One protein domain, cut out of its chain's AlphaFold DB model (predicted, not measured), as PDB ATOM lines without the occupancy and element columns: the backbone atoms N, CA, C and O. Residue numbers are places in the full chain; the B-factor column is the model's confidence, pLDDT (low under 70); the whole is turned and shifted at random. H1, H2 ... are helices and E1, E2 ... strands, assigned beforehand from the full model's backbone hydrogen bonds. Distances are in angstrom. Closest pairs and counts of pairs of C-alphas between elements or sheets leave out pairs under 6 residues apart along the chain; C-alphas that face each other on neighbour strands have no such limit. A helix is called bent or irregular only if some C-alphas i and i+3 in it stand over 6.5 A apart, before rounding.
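This is residues 73 to 199 of the 329 residues of an uncharacterized protein of Okeania sp. SIO2B3 (UniProt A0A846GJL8). A small closed barrel of five strongly bent or slanting strands, E1 to E5, makes one end of the domain, and helix H4 packs on its outside, running across E5. Beyond the barrel, H1, H2 and H3 form a cluster at the other end, with H1 farthest out and nearly alongside H3. The printed part has 127 residues, with four named helices and five named strands in the order E1 H1 H2 H3 E2 E3 H4 E4 E5. Round the ring run E1 E2 E3 E5 E4 and back to E1, a mixed barrel in a domain of mixed class, helices and strands. The whole is compact, with a radius of gyration of the C-alphas of 13.8 A and spans of 41 by 36 by 25 A.

E1, residues 73 to 83, begins at C-alpha 73 (-20.868, -24.815, -25.257), measures 24.4 A and bends by 90 degrees at residue 77. E2, residues 127 to 132, is 16.4 A long, and E3, residues 135 to 142, is 20.3 A. E4, residues 164 to 173, is 21.7 A and bends by 79 degrees at residue 169; E5, residues 185 to 193, is 20.0 A, bends by 82 degrees at residue 190 and ends at C-alpha 193 (-34.052, -27.828, -34.667). H1, residues 87 to 99, is 18.6 A; H2, residues 106 to 114, is 12.0 A; H4, residues 145 to 153, is 12.1 A. H3, residues 117 to 125, is 14.1 A and irregular: C-alphas 118 and 121 are 7.6 A apart.

E1 pairs antiparallel with E4 over residues 73 to 78, N 76 to O 166 at 3.0 A, and with E2 over residues 79 to 83, N 81 to O 129 at 2.9 A. Hairpin E2 and E3 has N 130 to O 138 at 2.9 A. E3 and E5 are parallel, N 141 to O 187 at 2.8 A. Hairpin E4 and E5 has N 167 to O 191 at 2.8 A. H4 is on the barrel, outside it, at a height of 8.3 A over the sheet; Glu 147 and Ser 192 have its closest C-alphas to E5, 6.4 A apart. It lies only just over E5, with 3 C-alphas, and runs across the strands at 84 degrees to E5 on the local plane. H3 and H4 only just touch, with 3 pairs of C-alphas within 8 A, the closest those of Met 124 and Leu 148, 7.0 A. H1 touches H3 at a shallow tilt of 17 degrees, opposite ways, closest at the C-alphas of Leu 89 and Ile 122, 6.9 A. With residues 93 to 97 alone H1 touches H2, about perpendicular at 76 degrees, closest at the C-alphas of Ala 97 and Val 113, 5.9 A. H2 is on the barrel and H1 is not on it. Every O i to N i+4 pair is within hydrogen-bond range in H1, H2 and H4; H3 has 2 of 5, and 4 of 6 O i to N i+3 pairs.

The farthest C-alphas, of Pro 73 and Gln 101, are 41.1 A apart. The printed part has no cut. The link from E4 to E5, 11 residues, is long. Mean pLDDT of the printed part is 95.2, and no printed residue is under 70.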
ATOM      1  N   PRO A  73     -19.551 -24.788 -24.638       96.12
ATOM      2  CA  PRO A  73     -20.868 -24.815 -25.257       96.12
ATOM      3  C   PRO A  73     -20.819 -24.176 -26.646       96.12
ATOM      4  O   PRO A  73     -20.008 -23.287 -26.891       96.12
ATOM      5  N   ILE A  74     -21.718 -24.606 -27.525       96.81
ATOM      6  CA  ILE A  74     -21.928 -24.011 -28.843       96.81
ATOM      7  C   ILE A  74     -23.406 -23.711 -29.080       96.81
ATOM      8  O   ILE A  74     -24.280 -24.356 -28.494       96.81
ATOM      9  N   TYR A  75     -23.668 -22.740 -29.948       97.44
ATOM     10  CA  TYR A  75     -24.979 -22.432 -30.511       97.44
ATOM     11  C   TYR A  75     -24.736 -21.961 -31.941       97.44
ATOM     12  O   TYR A  75     -24.266 -20.839 -32.130       97.44
ATOM     13  N   SER A  76     -25.048 -22.792 -32.930       96.06
ATOM     14  CA  SER A  76     -24.672 -22.558 -34.331       96.06
ATOM     15  C   SER A  76     -25.867 -22.732 -35.263       96.06
ATOM     16  O   SER A  76     -26.750 -23.542 -34.978       96.06
ATOM     17  N   LEU A  77     -25.872 -21.978 -36.362       95.44
ATOM     18  CA  LEU A  77     -26.855 -22.042 -37.447       95.44
ATOM     19  C   LEU A  77     -26.154 -22.445 -38.742       95.44
ATOM     20  O   LEU A  77     -25.017 -22.037 -38.965       95.44
ATOM     21  N   GLY A  78     -26.800 -23.268 -39.558       94.75
ATOM     22  CA  GLY A  78     -26.166 -23.878 -40.720       94.75
ATOM     23  C   GLY A  78     -27.030 -24.977 -41.317       94.75
ATOM     24  O   GLY A  78     -28.251 -24.880 -41.285       94.75
ATOM     25  N   SER A  79     -26.415 -26.029 -41.842       95.38
ATOM     26  CA  SER A  79     -27.126 -27.199 -42.361       95.38
ATOM     27  C   SER A  79     -26.403 -28.497 -42.026       95.38
ATOM     28  O   SER A  79     -25.179 -28.540 -41.878       95.38
ATOM     29  N   ILE A  80     -27.156 -29.582 -41.870       96.56
ATOM     30  CA  ILE A  80     -26.613 -30.910 -41.595       96.56
ATOM     31  C   ILE A  80     -26.572 -31.718 -42.886       96.56
ATOM     32  O   ILE A  80     -27.550 -31.832 -43.618       96.56
ATOM     33  N   ARG A  81     -25.439 -32.379 -43.120       95.19
ATOM     34  CA  ARG A  81     -25.319 -33.430 -44.129       95.19
ATOM     35  C   ARG A  81     -24.751 -34.705 -43.528       95.19
ATOM     36  O   ARG A  81     -24.112 -34.684 -42.478       95.19
ATOM     37  N   ALA A  82     -24.936 -35.820 -44.224       96.00
ATOM     38  CA  ALA A  82     -24.373 -37.104 -43.826       96.00
ATOM     39  C   ALA A  82     -23.293 -37.582 -44.806       96.00
ATOM     40  O   ALA A  82     -23.314 -37.276 -46.001       96.00
ATOM     41  N   ALA A  83     -22.341 -38.347 -44.284       95.31
ATOM     42  CA  ALA A  83     -21.301 -39.031 -45.035       95.31
ATOM     43  C   ALA A  83     -21.053 -40.425 -44.446       95.31
ATOM     44  O   ALA A  83     -21.210 -40.647 -43.240       95.31
ATOM     45  N   PHE A  84     -20.641 -41.367 -45.291       96.62
ATOM     46  CA  PHE A  84     -20.235 -42.686 -44.820       96.62
ATOM     47  C   PHE A  84     -18.858 -42.596 -44.146       96.62
ATOM     48  O   PHE A  84     -17.925 -42.048 -44.735       96.62
ATOM     49  N   PRO A  85     -18.700 -43.130 -42.922       96.25
ATOM     50  CA  PRO A  85     -17.417 -43.117 -42.226       96.25
ATOM     51  C   PRO A  85     -16.415 -44.108 -42.834       96.25
ATOM     52  O   PRO A  85     -15.210 -43.919 -42.701       96.25
ATOM     53  N   ASN A  86     -16.909 -45.180 -43.464       95.75
ATOM     54  CA  ASN A  86     -16.119 -46.235 -44.085       95.75
ATOM     55  C   ASN A  86     -16.957 -47.033 -45.101       95.75
ATOM     56  O   ASN A  86     -18.190 -47.012 -45.071       95.75
ATOM     57  N   ILE A  87     -16.262 -47.800 -45.945       95.94
ATOM     58  CA  ILE A  87     -16.870 -48.637 -46.990       95.94
ATOM     59  C   ILE A  87     -17.772 -49.749 -46.433       95.94
ATOM     60  O   ILE A  87     -18.714 -50.165 -47.096       95.94
ATOM     61  N   SER A  88     -17.522 -50.242 -45.215       96.19
ATOM     62  CA  SER A  88     -18.354 -51.300 -44.626       96.19
ATOM     63  C   SER A  88     -19.774 -50.804 -44.365       96.19
ATOM     64  O   SER A  88     -20.732 -51.517 -44.665       96.19
ATOM     65  N   LEU A  89     -19.917 -49.592 -43.818       97.12
ATOM     66  CA  LEU A  89     -21.228 -48.997 -43.573       97.12
ATOM     67  C   LEU A  89     -21.919 -48.605 -44.883       97.12
ATOM     68  O   LEU A  89     -23.123 -48.796 -45.011       97.12
ATOM     69  N   GLU A  90     -21.152 -48.130 -45.868       97.25
ATOM     70  CA  GLU A  90     -21.651 -47.854 -47.220       97.25
ATOM     71  C   GLU A  90     -22.238 -49.115 -47.874       97.25
ATOM     72  O   GLU A  90     -23.371 -49.091 -48.348       97.25
ATOM     73  N   LYS A  91     -21.544 -50.261 -47.816       97.94
ATOM     74  CA  LYS A  91     -22.070 -51.531 -48.351       97.94
ATOM     75  C   LYS A  91     -23.296 -52.039 -47.603       97.94
ATOM     76  O   LYS A  91     -24.213 -52.569 -48.230       97.94
ATOM     77  N   GLN A  92     -23.347 -51.848 -46.288       97.69
ATOM     78  CA  GLN A  92     -24.535 -52.191 -45.513       97.69
ATOM     79  C   GLN A  92     -25.735 -51.314 -45.892       97.69
ATOM     80  O   GLN A  92     -26.853 -51.811 -46.021       97.69
ATOM     81  N   PHE A  93     -25.496 -50.020 -46.114       97.94
ATOM     82  CA  PHE A  93     -26.500 -49.090 -46.614       97.94
ATOM     83  C   PHE A  93     -26.989 -49.476 -48.014       97.94
ATOM     84  O   PHE A  93     -28.195 -49.519 -48.233       97.94
ATOM     85  N   GLU A  94     -26.089 -49.811 -48.946       97.06
ATOM     86  CA  GLU A  94     -26.449 -50.258 -50.300       97.06
ATOM     87  C   GLU A  94     -27.371 -51.489 -50.271       97.06
ATOM     88  O   GLU A  94     -28.355 -51.546 -51.011       97.06
ATOM     89  N   ALA A  95     -27.094 -52.457 -49.391       96.75
ATOM     90  CA  ALA A  95     -27.940 -53.636 -49.223       96.75
ATOM     91  C   ALA A  95     -29.345 -53.270 -48.711       96.75
ATOM     92  O   ALA A  95     -30.338 -53.741 -49.266       96.75
ATOM     93  N   ALA A  96     -29.436 -52.393 -47.706       97.19
ATOM     94  CA  ALA A  96     -30.713 -51.915 -47.173       97.19
ATOM     95  C   ALA A  96     -31.505 -51.092 -48.207       97.19
ATOM     96  O   ALA A  96     -32.715 -51.268 -48.356       97.19
ATOM     97  N   ALA A  97     -30.821 -50.242 -48.976       96.81
ATOM     98  CA  ALA A  97     -31.411 -49.466 -50.065       96.81
ATOM     99  C   ALA A  97     -32.022 -50.371 -51.146       96.81
ATOM    100  O   ALA A  97     -33.114 -50.089 -51.642       96.81
ATOM    101  N   ALA A  98     -31.355 -51.484 -51.474       95.94
ATOM    102  CA  ALA A  98     -31.858 -52.460 -52.437       95.94
ATOM    103  C   ALA A  98     -33.133 -53.169 -51.948       95.94
ATOM    104  O   ALA A  98     -34.029 -53.425 -52.753       95.94
ATOM    105  N   THR A  99     -33.252 -53.447 -50.644       95.06
ATOM    106  CA  THR A  99     -34.441 -54.082 -50.049       95.06
ATOM    107  C   THR A  99     -35.699 -53.239 -50.232       95.06
ATOM    108  O   THR A  99     -36.745 -53.779 -50.591       95.06
ATOM    109  N   ILE A 100     -35.596 -51.924 -50.033       94.69
ATOM    110  CA  ILE A 100     -36.732 -50.999 -50.165       94.69
ATOM    111  C   ILE A 100     -36.848 -50.375 -51.562       94.69
ATOM    112  O   ILE A 100     -37.721 -49.544 -51.788       94.69
ATOM    113  N   GLN A 101     -35.973 -50.767 -52.497       93.25
ATOM    114  CA  GLN A 101     -35.893 -50.215 -53.854       93.25
ATOM    115  C   GLN A 101     -35.774 -48.680 -53.865       93.25
ATOM    116  O   GLN A 101     -36.394 -48.016 -54.697       93.25
ATOM    117  N   ALA A 102     -34.982 -48.118 -52.943       91.62
ATOM    118  CA  ALA A 102     -34.803 -46.674 -52.816       91.62
ATOM    119  C   ALA A 102     -34.226 -46.075 -54.108       91.62
ATOM    120  O   ALA A 102     -33.309 -46.630 -54.719       91.62
ATOM    121  N   GLN A 103     -34.757 -44.925 -54.522       90.00
ATOM    122  CA  GLN A 103     -34.344 -44.228 -55.743       90.00
ATOM    123  C   GLN A 103     -34.240 -42.720 -55.519       90.00
ATOM    124  O   GLN A 103     -34.919 -42.152 -54.661       90.00
ATOM    125  N   GLY A 104     -33.419 -42.068 -56.344       89.38
ATOM    126  CA  GLY A 104     -33.277 -40.615 -56.386       89.38
ATOM    127  C   GLY A 104     -31.854 -40.130 -56.100       89.38
ATOM    128  O   GLY A 104     -30.916 -40.928 -56.072       89.38
ATOM    129  N   PRO A 105     -31.680 -38.809 -55.916       88.50
ATOM    130  CA  PRO A 105     -30.405 -38.215 -55.519       88.50
ATOM    131  C   PRO A 105     -29.928 -38.715 -54.149       88.50
ATOM    132  O   PRO A 105     -30.726 -39.190 -53.340       88.50
ATOM    133  N   THR A 106     -28.639 -38.529 -53.851       87.75
ATOM    134  CA  THR A 106     -27.979 -39.048 -52.638       87.75
ATOM    135  C   THR A 106     -28.727 -38.730 -51.341       87.75
ATOM    136  O   THR A 106     -28.989 -39.643 -50.566       87.75
ATOM    137  N   ASN A 107     -29.129 -37.475 -51.104       85.44
ATOM    138  CA  ASN A 107     -29.824 -37.102 -49.861       85.44
ATOM    139  C   ASN A 107     -31.194 -37.782 -49.730       85.44
ATOM    140  O   ASN A 107     -31.548 -38.244 -48.651       85.44
ATOM    141  N   ASN A 108     -31.918 -37.936 -50.842       91.44
ATOM    142  CA  ASN A 108     -33.203 -38.629 -50.854       91.44
ATOM    143  C   ASN A 108     -33.035 -40.123 -50.521       91.44
ATOM    144  O   ASN A 108     -33.772 -40.666 -49.702       91.44
ATOM    145  N   LEU A 109     -32.015 -40.774 -51.091       95.00
ATOM    146  CA  LEU A 109     -31.669 -42.157 -50.748       95.00
ATOM    147  C   LEU A 109     -31.330 -42.298 -49.261       95.00
ATOM    148  O   LEU A 109     -31.835 -43.201 -48.596       95.00
ATOM    149  N   LEU A 110     -30.491 -41.396 -48.741       96.25
ATOM    150  CA  LEU A 110     -30.115 -41.385 -47.330       96.25
ATOM    151  C   LEU A 110     -31.353 -41.238 -46.441       96.25
ATOM    152  O   LEU A 110     -31.546 -42.048 -45.542       96.25
ATOM    153  N   TYR A 111     -32.229 -40.275 -46.722       96.62
ATOM    154  CA  TYR A 111     -33.453 -40.081 -45.952       96.62
ATOM    155  C   TYR A 111     -34.383 -41.300 -45.998       96.62
ATOM    156  O   TYR A 111     -34.796 -41.792 -44.948       96.62
ATOM    157  N   GLN A 112     -34.668 -41.844 -47.188       96.62
ATOM    158  CA  GLN A 112     -35.559 -43.001 -47.359       96.62
ATOM    159  C   GLN A 112     -35.096 -44.227 -46.565       96.62
ATOM    160  O   GLN A 112     -35.917 -44.906 -45.951       96.62
ATOM    161  N   VAL A 113     -33.791 -44.512 -46.575       97.50
ATOM    162  CA  VAL A 113     -33.219 -45.691 -45.910       97.50
ATOM    163  C   VAL A 113     -33.054 -45.461 -44.411       97.50
ATOM    164  O   VAL A 113     -33.421 -46.334 -43.623       97.50
ATOM    165  N   LEU A 114     -32.507 -44.310 -44.003       97.38
ATOM    166  CA  LEU A 114     -32.180 -44.028 -42.599       97.38
ATOM    167  C   LEU A 114     -33.419 -43.724 -41.748       97.38
ATOM    168  O   LEU A 114     -33.374 -43.924 -40.537       97.38
ATOM    169  N   SER A 115     -34.522 -43.284 -42.361       96.38
ATOM    170  CA  SER A 115     -35.813 -43.107 -41.678       96.38
ATOM    171  C   SER A 115     -36.508 -44.428 -41.329       96.38
ATOM    172  O   SER A 115     -37.421 -44.435 -40.502       96.38
ATOM    173  N   GLN A 116     -36.071 -45.559 -41.898       96.31
ATOM    174  CA  GLN A 116     -36.608 -46.867 -41.533       96.31
ATOM    175  C   GLN A 116     -36.126 -47.265 -40.136       96.31
ATOM    176  O   GLN A 116     -34.923 -47.349 -39.879       96.31
ATOM    177  N   GLY A 117     -37.064 -47.587 -39.241       93.25
ATOM    178  CA  GLY A 117     -36.752 -47.975 -37.860       93.25
ATOM    179  C   GLY A 117     -35.793 -49.171 -37.750       93.25
ATOM    180  O   GLY A 117     -34.964 -49.225 -36.844       93.25
ATOM    181  N   GLU A 118     -35.850 -50.103 -38.705       95.31
ATOM    182  CA  GLU A 118     -34.938 -51.254 -38.778       95.31
ATOM    183  C   GLU A 118     -33.488 -50.870 -39.121       95.31
ATOM    184  O   GLU A 118     -32.562 -51.585 -38.747       95.31
ATOM    185  N   ASN A 119     -33.271 -49.708 -39.746       96.88
ATOM    186  CA  ASN A 119     -31.963 -49.214 -40.182       96.88
ATOM    187  C   ASN A 119     -31.347 -48.188 -39.216       96.88
ATOM    188  O   ASN A 119     -30.315 -47.591 -39.530       96.88
ATOM    189  N   LEU A 120     -31.908 -48.000 -38.014       95.94
ATOM    190  CA  LEU A 120     -31.382 -47.037 -37.035       95.94
ATOM    191  C   LEU A 120     -29.935 -47.319 -36.613       95.94
ATOM    192  O   LEU A 120     -29.205 -46.392 -36.269       95.94
ATOM    193  N   TYR A 121     -29.490 -48.576 -36.665       95.81
ATOM    194  CA  TYR A 121     -28.085 -48.912 -36.421       95.81
ATOM    195  C   TYR A 121     -27.162 -48.352 -37.514       95.81
ATOM    196  O   TYR A 121     -26.027 -47.998 -37.208       95.81
ATOM    197  N   ILE A 122     -27.628 -48.223 -38.763       97.62
ATOM    198  CA  ILE A 122     -26.880 -47.546 -39.831       97.62
ATOM    199  C   ILE A 122     -26.834 -46.055 -39.519       97.62
ATOM    200  O   ILE A 122     -25.747 -45.489 -39.444       97.62
ATOM    201  N   ALA A 123     -27.996 -45.449 -39.250       97.38
ATOM    202  CA  ALA A 123     -28.115 -44.024 -38.947       97.38
ATOM    203  C   ALA A 123     -27.198 -43.604 -37.786       97.38
ATOM    204  O   ALA A 123     -26.418 -42.668 -37.916       97.38
ATOM    205  N   MET A 124     -27.192 -44.364 -36.687       96.38
ATOM    206  CA  MET A 124     -26.345 -44.099 -35.517       96.38
ATOM    207  C   MET A 124     -24.839 -44.108 -35.832       96.38
ATOM    208  O   MET A 124     -24.058 -43.445 -35.149       96.38
ATOM    209  N   ASN A 125     -24.425 -44.864 -36.851       95.81
ATOM    210  CA  ASN A 125     -23.028 -44.995 -37.254       95.81
ATOM    211  C   ASN A 125     -22.636 -44.061 -38.410       95.81
ATOM    212  O   ASN A 125     -21.466 -44.037 -38.780       95.81
ATOM    213  N   MET A 126     -23.561 -43.274 -38.965       96.69
ATOM    214  CA  MET A 126     -23.233 -42.279 -39.987       96.69
ATOM    215  C   MET A 126     -22.344 -41.162 -39.422       96.69
ATOM    216  O   MET A 126     -22.384 -40.827 -38.233       96.69
ATOM    217  N   CYS A 127     -21.549 -40.546 -40.297       96.94
ATOM    218  CA  CYS A 127     -20.889 -39.290 -39.978       96.94
ATOM    219  C   CYS A 127     -21.827 -38.132 -40.330       96.94
ATOM    220  O   CYS A 127     -22.056 -37.857 -41.507       96.94
ATOM    221  N   TYR A 128     -22.365 -37.460 -39.314       97.75
ATOM    222  CA  TYR A 128     -23.142 -36.236 -39.488       97.75
ATOM    223  C   TYR A 128     -22.212 -35.032 -39.407       97.75
ATOM    224  O   TYR A 128     -21.428 -34.915 -38.466       97.75
ATOM    225  N   ILE A 129     -22.284 -34.155 -40.398       97.69
ATOM    226  CA  ILE A 129     -21.394 -33.010 -40.561       97.69
ATOM    227  C   ILE A 129     -22.258 -31.758 -40.604       97.69
ATOM    228  O   ILE A 129     -23.227 -31.699 -41.359       97.69
ATOM    229  N   PHE A 130     -21.907 -30.774 -39.782       97.56
ATOM    230  CA  PHE A 130     -22.549 -29.468 -39.774       97.56
ATOM    231  C   PHE A 130     -21.780 -28.507 -40.665       97.56
ATOM    232  O   PHE A 130     -20.563 -28.357 -40.507       97.56
ATOM    233  N   GLN A 131     -22.499 -27.857 -41.567       95.38
ATOM    234  CA  GLN A 131     -21.967 -26.906 -42.521       95.38
ATOM    235  C   GLN A 131     -22.463 -25.501 -42.210       95.38
ATOM    236  O   GLN A 131     -23.631 -25.312 -41.882       95.38
ATOM    237  N   ILE A 132     -21.584 -24.517 -42.358       93.19
ATOM    238  CA  ILE A 132     -21.922 -23.091 -42.316       93.19
ATOM    239  C   ILE A 132     -21.428 -22.508 -43.633       93.19
ATOM    240  O   ILE A 132     -20.264 -22.704 -43.978       93.19
ATOM    241  N   ASP A 133     -22.323 -21.904 -44.416       87.62
ATOM    242  CA  ASP A 133     -22.028 -21.401 -45.765       87.62
ATOM    243  C   ASP A 133     -21.272 -22.413 -46.640       87.62
ATOM    244  O   ASP A 133     -20.299 -22.092 -47.320       87.62
ATOM    245  N   THR A 134     -21.718 -23.676 -46.609       88.88
ATOM    246  CA  THR A 134     -21.136 -24.833 -47.328       88.88
ATOM    247  C   THR A 134     -19.758 -25.310 -46.852       88.88
ATOM    248  O   THR A 134     -19.221 -26.275 -47.396       88.88
ATOM    249  N   VAL A 135     -19.201 -24.702 -45.806       92.94
ATOM    250  CA  VAL A 135     -17.945 -25.126 -45.180       92.94
ATOM    251  C   VAL A 135     -18.244 -26.113 -44.058       92.94
ATOM    252  O   VAL A 135     -19.028 -25.810 -43.166       92.94
ATOM    253  N   ASP A 136     -17.609 -27.285 -44.078       95.75
ATOM    254  CA  ASP A 136     -17.728 -28.277 -43.004       95.75
ATOM    255  C   ASP A 136     -17.051 -27.742 -41.721       95.75
ATOM    256  O   ASP A 136     -15.839 -27.522 -41.697       95.75
ATOM    257  N   VAL A 137     -17.820 -27.540 -40.644       95.88
ATOM    258  CA  VAL A 137     -17.332 -26.920 -39.392       95.88
ATOM    259  C   VAL A 137     -17.249 -27.918 -38.240       95.88
ATOM    260  O   VAL A 137     -16.280 -27.904 -37.479       95.88
ATOM    261  N   TYR A 138     -18.240 -28.804 -38.103       97.69
ATOM    262  CA  TYR A 138     -18.321 -29.753 -36.987       97.69
ATOM    263  C   TYR A 138     -18.715 -31.153 -37.433       97.69
ATOM    264  O   TYR A 138     -19.486 -31.322 -38.373       97.69
ATOM    265  N   ILE A 139     -18.260 -32.154 -36.679       97.88
ATOM    266  CA  ILE A 139     -18.817 -33.509 -36.731       97.88
ATOM    267  C   ILE A 139     -19.788 -33.670 -35.564       97.88
ATOM    268  O   ILE A 139     -19.419 -33.525 -34.396       97.88
ATOM    269  N   LEU A 140     -21.041 -33.978 -35.875       98.12
ATOM    270  CA  LEU A 140     -22.116 -34.076 -34.902       98.12
ATOM    271  C   LEU A 140     -22.244 -35.495 -34.360       98.12
ATOM    272  O   LEU A 140     -22.194 -36.487 -35.091       98.12
ATOM    273  N   LYS A 141     -22.468 -35.583 -33.051       96.88
ATOM    274  CA  LYS A 141     -22.846 -36.811 -32.362       96.88
ATOM    275  C   LYS A 141     -24.176 -36.592 -31.643       96.88
ATOM    276  O   LYS A 141     -24.249 -35.702 -30.788       96.88
ATOM    277  N   PRO A 142     -25.219 -37.376 -31.969       96.44
ATOM    278  CA  PRO A 142     -26.489 -37.271 -31.269       96.44
ATOM    279  C   PRO A 142     -26.317 -37.808 -29.845       96.44
ATOM    280  O   PRO A 142     -25.644 -38.819 -29.632       96.44
ATOM    281  N   ARG A 143     -26.907 -37.135 -28.851       94.19
ATOM    282  CA  ARG A 143     -26.922 -37.635 -27.464       94.19
ATOM    283  C   ARG A 143     -28.054 -38.619 -27.211       94.19
ATOM    284  O   ARG A 143     -27.904 -39.499 -26.366       94.19
ATOM    285  N   THR A 144     -29.171 -38.465 -27.911       95.00
ATOM    286  CA  THR A 144     -30.337 -39.338 -27.789       95.00
ATOM    287  C   THR A 144     -30.907 -39.686 -29.164       95.00
ATOM    288  O   THR A 144     -30.504 -39.139 -30.193       95.00
ATOM    289  N   TYR A 145     -31.886 -40.591 -29.181       94.88
ATOM    290  CA  TYR A 145     -32.636 -40.913 -30.394       94.88
ATOM    291  C   TYR A 145     -33.453 -39.732 -30.934       94.88
ATOM    292  O   TYR A 145     -33.782 -39.730 -32.117       94.88
ATOM    293  N   VAL A 146     -33.752 -38.719 -30.109       95.44
ATOM    294  CA  VAL A 146     -34.437 -37.502 -30.566       95.44
ATOM    295  C   VAL A 146     -33.522 -36.708 -31.494       95.44
ATOM    296  O   VAL A 146     -33.927 -36.393 -32.607       95.44
ATOM    297  N   GLU A 147     -32.272 -36.451 -31.095       96.00
ATOM    298  CA  GLU A 147     -31.314 -35.754 -31.963       96.00
ATOM    299  C   GLU A 147     -30.955 -36.593 -33.191       96.00
ATOM    300  O   GLU A 147     -30.820 -36.040 -34.277       96.00
ATOM    301  N   LEU A 148     -30.857 -37.922 -33.056       97.25
ATOM    302  CA  LEU A 148     -30.646 -38.793 -34.216       97.25
ATOM    303  C   LEU A 148     -31.791 -38.660 -35.231       97.25
ATOM    304  O   LEU A 148     -31.534 -38.533 -36.424       97.25
ATOM    305  N   ALA A 149     -33.044 -38.656 -34.764       96.75
ATOM    306  CA  ALA A 149     -34.202 -38.455 -35.629       96.75
ATOM    307  C   ALA A 149     -34.149 -37.089 -36.325       96.75
ATOM    308  O   ALA A 149     -34.359 -37.027 -37.531       96.75
ATOM    309  N   GLN A 150     -33.782 -36.021 -35.608       97.19
ATOM    310  CA  GLN A 150     -33.585 -34.696 -36.208       97.19
ATOM    311  C   GLN A 150     -32.487 -34.721 -37.283       97.19
ATOM    312  O   GLN A 150     -32.679 -34.188 -38.367       97.19
ATOM    313  N   PHE A 151     -31.361 -35.398 -37.048       97.25
ATOM    314  CA  PHE A 151     -30.305 -35.498 -38.061       97.25
ATOM    315  C   PHE A 151     -30.755 -36.252 -39.313       97.25
ATOM    316  O   PHE A 151     -30.296 -35.935 -40.404       97.25
ATOM    317  N   ILE A 152     -31.646 -37.238 -39.172       97.31
ATOM    318  CA  ILE A 152     -32.274 -37.907 -40.316       97.31
ATOM    319  C   ILE A 152     -33.229 -36.938 -41.024       97.31
ATOM    320  O   ILE A 152     -33.161 -36.829 -42.243       97.31
ATOM    321  N   THR A 153     -34.068 -36.202 -40.287       96.25
ATOM    322  CA  THR A 153     -34.983 -35.189 -40.845       96.25
ATOM    323  C   THR A 153     -34.245 -34.101 -41.621       96.25
ATOM    324  O   THR A 153     -34.747 -33.655 -42.642       96.25
ATOM    325  N   ALA A 154     -33.034 -33.722 -41.212       96.12
ATOM    326  CA  ALA A 154     -32.219 -32.751 -41.946       96.12
ATOM    327  C   ALA A 154     -31.839 -33.206 -43.369       96.12
ATOM    328  O   ALA A 154     -31.477 -32.392 -44.211       96.12
ATOM    329  N   LEU A 155     -31.927 -34.512 -43.651       95.31
ATOM    330  CA  LEU A 155     -31.664 -35.088 -44.971       95.31
ATOM    331  C   LEU A 155     -32.922 -35.149 -45.854       95.31
ATOM    332  O   LEU A 155     -32.830 -35.620 -46.990       95.31
ATOM    333  N   ASP A 156     -34.083 -34.727 -45.341       94.38
ATOM    334  CA  ASP A 156     -35.356 -34.782 -46.055       94.38
ATOM    335  C   ASP A 156     -35.275 -33.960 -47.357       94.38
ATOM    336  O   ASP A 156     -34.946 -32.772 -47.326       94.38
ATOM    337  N   PRO A 157     -35.580 -34.562 -48.522       90.88
ATOM    338  CA  PRO A 157     -35.488 -33.880 -49.811       90.88
ATOM    339  C   PRO A 157     -36.475 -32.715 -49.981       90.88
ATOM    340  O   PRO A 157     -36.323 -31.948 -50.929       90.88
ATOM    341  N   SER A 158     -37.487 -32.576 -49.119       90.69
ATOM    342  CA  SER A 158     -38.395 -31.421 -49.120       90.69
ATOM    343  C   SER A 158     -37.752 -30.135 -48.575       90.69
ATOM    344  O   SER A 158     -38.274 -29.039 -48.792       90.69
ATOM    345  N   LEU A 159     -36.595 -30.240 -47.913       90.69
ATOM    346  CA  LEU A 159     -35.820 -29.103 -47.426       90.69
ATOM    347  C   LEU A 159     -34.959 -28.519 -48.556       90.69
ATOM    348  O   LEU A 159     -33.780 -28.836 -48.693       90.69
ATOM    349  N   GLU A 160     -35.548 -27.648 -49.379       87.94
ATOM    350  CA  GLU A 160     -34.836 -26.993 -50.491       87.94
ATOM    351  C   GLU A 160     -33.681 -26.095 -50.017       87.94
ATOM    352  O   GLU A 160     -32.608 -26.085 -50.620       87.94
ATOM    353  N   THR A 161     -33.900 -25.345 -48.933       91.62
ATOM    354  CA  THR A 161     -32.902 -24.462 -48.308       91.62
ATOM    355  C   THR A 161     -32.871 -24.730 -46.804       91.62
ATOM    356  O   THR A 161     -33.626 -24.112 -46.057       91.62
ATOM    357  N   PRO A 162     -32.077 -25.709 -46.335       92.94
ATOM    358  CA  PRO A 162     -32.051 -26.069 -44.922       92.94
ATOM    359  C   PRO A 162     -31.445 -24.946 -44.074       92.94
ATOM    360  O   PRO A 162     -30.416 -24.368 -44.425       92.94
ATOM    361  N   LEU A 163     -32.089 -24.672 -42.943       94.62
ATOM    362  CA  LEU A 163     -31.597 -23.832 -41.862       94.62
ATOM    363  C   LEU A 163     -31.777 -24.591 -40.546       94.62
ATOM    364  O   LEU A 163     -32.821 -24.548 -39.890       94.62
ATOM    365  N   ASP A 164     -30.714 -25.277 -40.170       95.69
ATOM    366  CA  ASP A 164     -30.623 -26.099 -38.981       95.69
ATOM    367  C   ASP A 164     -29.910 -25.329 -37.876       95.69
ATOM    368  O   ASP A 164     -28.894 -24.665 -38.096       95.69
ATOM    369  N   GLY A 165     -30.414 -25.455 -36.653       96.19
ATOM    370  CA  GLY A 165     -29.738 -24.940 -35.472       96.19
ATOM    371  C   GLY A 165     -29.314 -26.056 -34.541       96.19
ATOM    372  O   GLY A 165     -30.099 -26.955 -34.234       96.19
ATOM    373  N   ILE A 166     -28.082 -25.973 -34.046       97.44
ATOM    374  CA  ILE A 166     -27.520 -26.930 -33.093       97.44
ATOM    375  C   ILE A 166     -27.070 -26.233 -31.813       97.44
ATOM    376  O   ILE A 166     -26.465 -25.162 -31.829       97.44
ATOM    377  N   ILE A 167     -27.341 -26.881 -30.684       98.00
ATOM    378  CA  ILE A 167     -26.895 -26.480 -29.352       98.00
ATOM    379  C   ILE A 167     -26.244 -27.704 -28.718       98.00
ATOM    380  O   ILE A 167     -26.850 -28.776 -28.622       98.00
ATOM    381  N   GLY A 168     -24.998 -27.573 -28.278       97.38
ATOM    382  CA  GLY A 168     -24.242 -28.721 -27.789       97.38
ATOM    383  C   GLY A 168     -22.940 -28.353 -27.106       97.38
ATOM    384  O   GLY A 168     -22.653 -27.184 -26.859       97.38
ATOM    385  N   ILE A 169     -22.150 -29.376 -26.796       97.19
ATOM    386  CA  ILE A 169     -20.817 -29.226 -26.211       97.19
ATOM    387  C   ILE A 169     -19.771 -29.620 -27.248       97.19
ATOM    388  O   ILE A 169     -19.772 -30.760 -27.723       97.19
ATOM    389  N   LYS A 170     -18.868 -28.690 -27.565       96.00
ATOM    390  CA  LYS A 170     -17.694 -28.935 -28.399       96.00
ATOM    391  C   LYS A 170     -16.677 -29.768 -27.622       96.00
ATOM    392  O   LYS A 170     -16.282 -29.416 -26.509       96.00
ATOM    393  N   GLY A 171     -16.277 -30.872 -28.228       94.31
ATOM    394  CA  GLY A 171     -15.251 -31.788 -27.767       94.31
ATOM    395  C   GLY A 171     -13.953 -31.658 -28.574       94.31
ATOM    396  O   GLY A 171     -13.724 -30.641 -29.236       94.31
ATOM    397  N   PRO A 172     -13.081 -32.677 -28.504       94.50
ATOM    398  CA  PRO A 172     -11.824 -32.698 -29.246       94.50
ATOM    399  C   PRO A 172     -12.054 -32.839 -30.758       94.50
ATOM    400  O   PRO A 172     -13.176 -33.077 -31.213       94.50
ATOM    401  N   LEU A 173     -10.977 -32.720 -31.537       95.56
ATOM    402  CA  LEU A 173     -10.997 -33.083 -32.954       95.56
ATOM    403  C   LEU A 173     -11.330 -34.571 -33.113       95.56
ATOM    404  O   LEU A 173     -10.828 -35.413 -32.364       95.56
ATOM    405  N   ALA A 174     -12.185 -34.880 -34.083       95.12
ATOM    406  CA  ALA A 174     -12.523 -36.246 -34.432       95.12
ATOM    407  C   ALA A 174     -11.274 -36.981 -34.945       95.12
ATOM    408  O   ALA A 174     -10.539 -36.419 -35.762       95.12
ATOM    409  N   PRO A 175     -11.036 -38.230 -34.509       94.75
ATOM    410  CA  PRO A 175      -9.985 -39.047 -35.093       94.75
ATOM    411  C   PRO A 175     -10.328 -39.369 -36.560       94.75
ATOM    412  O   PRO A 175     -11.514 -39.498 -36.896       94.75
ATOM    413  N   PRO A 176      -9.326 -39.511 -37.445       92.31
ATOM    414  CA  PRO A 176      -9.548 -39.668 -38.883       92.31
ATOM    415  C   PRO A 176     -10.384 -40.909 -39.237       92.31
ATOM    416  O   PRO A 176     -11.111 -40.899 -40.228       92.31
ATOM    417  N   GLU A 177     -10.371 -41.952 -38.411       90.06
ATOM    418  CA  GLU A 177     -11.152 -43.175 -38.616       90.06
ATOM    419  C   GLU A 177     -12.664 -42.966 -38.419       90.06
ATOM    420  O   GLU A 177     -13.464 -43.791 -38.855       90.06
ATOM    421  N   MET A 178     -13.079 -41.875 -37.764       91.25
ATOM    422  CA  MET A 178     -14.484 -41.638 -37.426       91.25
ATOM    423  C   MET A 178     -15.315 -41.137 -38.612       91.25
ATOM    424  O   MET A 178     -16.515 -41.397 -38.657       91.25
ATOM    425  N   CYS A 179     -14.699 -40.406 -39.543       94.50
ATOM    426  CA  CYS A 179     -15.389 -39.703 -40.626       94.50
ATOM    427  C   CYS A 179     -14.552 -39.675 -41.917       94.50
ATOM    428  O   CYS A 179     -14.388 -38.626 -42.533       94.50
ATOM    429  N   ASN A 180     -14.008 -40.829 -42.325       92.31
ATOM    430  CA  ASN A 180     -13.272 -40.995 -43.587       92.31
ATOM    431  C   ASN A 180     -12.130 -39.969 -43.794       92.31
ATOM    432  O   ASN A 180     -11.998 -39.354 -44.851       92.31
ATOM    433  N   GLY A 181     -11.326 -39.741 -42.755       93.00
ATOM    434  CA  GLY A 181     -10.197 -38.806 -42.758       93.00
ATOM    435  C   GLY A 181     -10.547 -37.357 -42.405       93.00
ATOM    436  O   GLY A 181      -9.633 -36.559 -42.188       93.00
ATOM    437  N   LEU A 182     -11.835 -37.006 -42.301       94.19
ATOM    438  CA  LEU A 182     -12.265 -35.666 -41.902       94.19
ATOM    439  C   LEU A 182     -12.002 -35.431 -40.407       94.19
ATOM    440  O   LEU A 182     -12.551 -36.124 -39.551       94.19
ATOM    441  N   GLN A 183     -11.181 -34.425 -40.102       95.56
ATOM    442  CA  GLN A 183     -10.783 -34.060 -38.741       95.56
ATOM    443  C   GLN A 183     -11.361 -32.691 -38.378       95.56
ATOM    444  O   GLN A 183     -10.740 -31.655 -38.599       95.56
ATOM    445  N   LEU A 184     -12.567 -32.697 -37.817       96.44
ATOM    446  CA  LEU A 184     -13.255 -31.505 -37.319       96.44
ATOM    447  C   LEU A 184     -13.585 -31.670 -35.834       96.44
ATOM    448  O   LEU A 184     -13.630 -32.804 -35.348       96.44
ATOM    449  N   PRO A 185     -13.830 -30.579 -35.088       96.69
ATOM    450  CA  PRO A 185     -14.266 -30.684 -33.705       96.69
ATOM    451  C   PRO A 185     -15.565 -31.485 -33.595       96.69
ATOM    452  O   PRO A 185     -16.527 -31.252 -34.334       96.69
ATOM    453  N   LEU A 186     -15.591 -32.420 -32.648       96.88
ATOM    454  CA  LEU A 186     -16.794 -33.162 -32.304       96.88
ATOM    455  C   LEU A 186     -17.758 -32.268 -31.540       96.88
ATOM    456  O   LEU A 186     -17.351 -31.501 -30.669       96.88
ATOM    457  N   VAL A 187     -19.048 -32.419 -31.800       97.75
ATOM    458  CA  VAL A 187     -20.103 -31.757 -31.037       97.75
ATOM    459  C   VAL A 187     -21.079 -32.808 -30.548       97.75
ATOM    460  O   VAL A 187     -21.779 -33.442 -31.336       97.75
ATOM    461  N   ALA A 188     -21.157 -32.964 -29.229       97.12
ATOM    462  CA  ALA A 188     -22.232 -33.722 -28.609       97.12
ATOM    463  C   ALA A 188     -23.475 -32.826 -28.555       97.12
ATOM    464  O   ALA A 188     -23.550 -31.926 -27.711       97.12
ATOM    465  N   VAL A 189     -24.414 -33.049 -29.472       97.94
ATOM    466  CA  VAL A 189     -25.605 -32.208 -29.632       97.94
ATOM    467  C   VAL A 189     -26.612 -32.530 -28.533       97.94
ATOM    468  O   VAL A 189     -26.957 -33.685 -28.299       97.94
ATOM    469  N   ASN A 190     -27.040 -31.487 -27.832       96.56
ATOM    470  CA  ASN A 190     -28.004 -31.536 -26.737       96.56
ATOM    471  C   ASN A 190     -29.400 -31.096 -27.171       96.56
ATOM    472  O   ASN A 190     -30.374 -31.445 -26.516       96.56
ATOM    473  N   GLN A 191     -29.476 -30.266 -28.206       96.00
ATOM    474  CA  GLN A 191     -30.714 -29.840 -28.825       96.00
ATOM    475  C   GLN A 191     -30.416 -29.450 -30.268       96.00
ATOM    476  O   GLN A 191     -29.415 -28.786 -30.542       96.00
ATOM    477  N   SER A 192     -31.305 -29.825 -31.173       95.56
ATOM    478  CA  SER A 192     -31.310 -29.338 -32.545       95.56
ATOM    479  C   SER A 192     -32.722 -28.948 -32.953       95.56
ATOM    480  O   SER A 192     -33.700 -29.459 -32.404       95.56
ATOM    481  N   PHE A 193     -32.829 -28.043 -33.913       94.94
ATOM    482  CA  PHE A 193     -34.052 -27.828 -34.667       94.94
ATOM    483  C   PHE A 193     -33.703 -27.854 -36.147       94.94
ATOM    484  O   PHE A 193     -32.674 -27.314 -36.545       94.94
ATOM    485  N   ILE A 194     -34.558 -28.506 -36.921       95.62
ATOM    486  CA  ILE A 194     -34.422 -28.649 -38.366       95.62
ATOM    487  C   ILE A 194     -35.552 -27.857 -38.995       95.62
ATOM    488  O   ILE A 194     -36.705 -27.991 -38.574       95.62
ATOM    489  N   SER A 195     -35.224 -27.012 -39.960       94.44
ATOM    490  CA  SER A 195     -36.209 -26.186 -40.646       94.44
ATOM    491  C   SER A 195     -35.766 -25.909 -42.070       94.44
ATOM    492  O   SER A 195     -34.577 -25.846 -42.366       94.44
ATOM    493  N   ASN A 196     -36.730 -25.667 -42.951       94.38
ATOM    494  CA  ASN A 196     -36.459 -24.926 -44.173       94.38
ATOM    495  C   ASN A 196     -36.327 -23.434 -43.812       94.38
ATOM    496  O   ASN A 196     -37.022 -22.952 -42.907       94.38
ATOM    497  N   LEU A 197     -35.454 -22.701 -44.503       94.06
ATOM    498  CA  LEU A 197     -35.278 -21.258 -44.355       94.06
ATOM    499  C   LEU A 197     -36.615 -20.531 -44.501       94.06
ATOM    500  O   LEU A 197     -36.919 -19.653 -43.699       94.06
ATOM    501  N   ARG A 198     -37.438 -20.934 -45.475       95.12
ATOM    502  CA  ARG A 198     -38.753 -20.327 -45.706       95.12
ATOM    503  C   ARG A 198     -39.668 -20.450 -44.489       95.12
ATOM    504  O   ARG A 198     -40.183 -19.444 -44.015       95.12
ATOM    505  N   ASP A 199     -39.831 -21.663 -43.966       95.25
ATOM    506  CA  ASP A 199     -40.712 -21.914 -42.819       95.25
ATOM    507  C   ASP A 199     -40.216 -21.182 -41.564       95.25
ATOM    508  O   ASP A 199     -41.002 -20.663 -40.768       95.25
TER     509      ASP A 199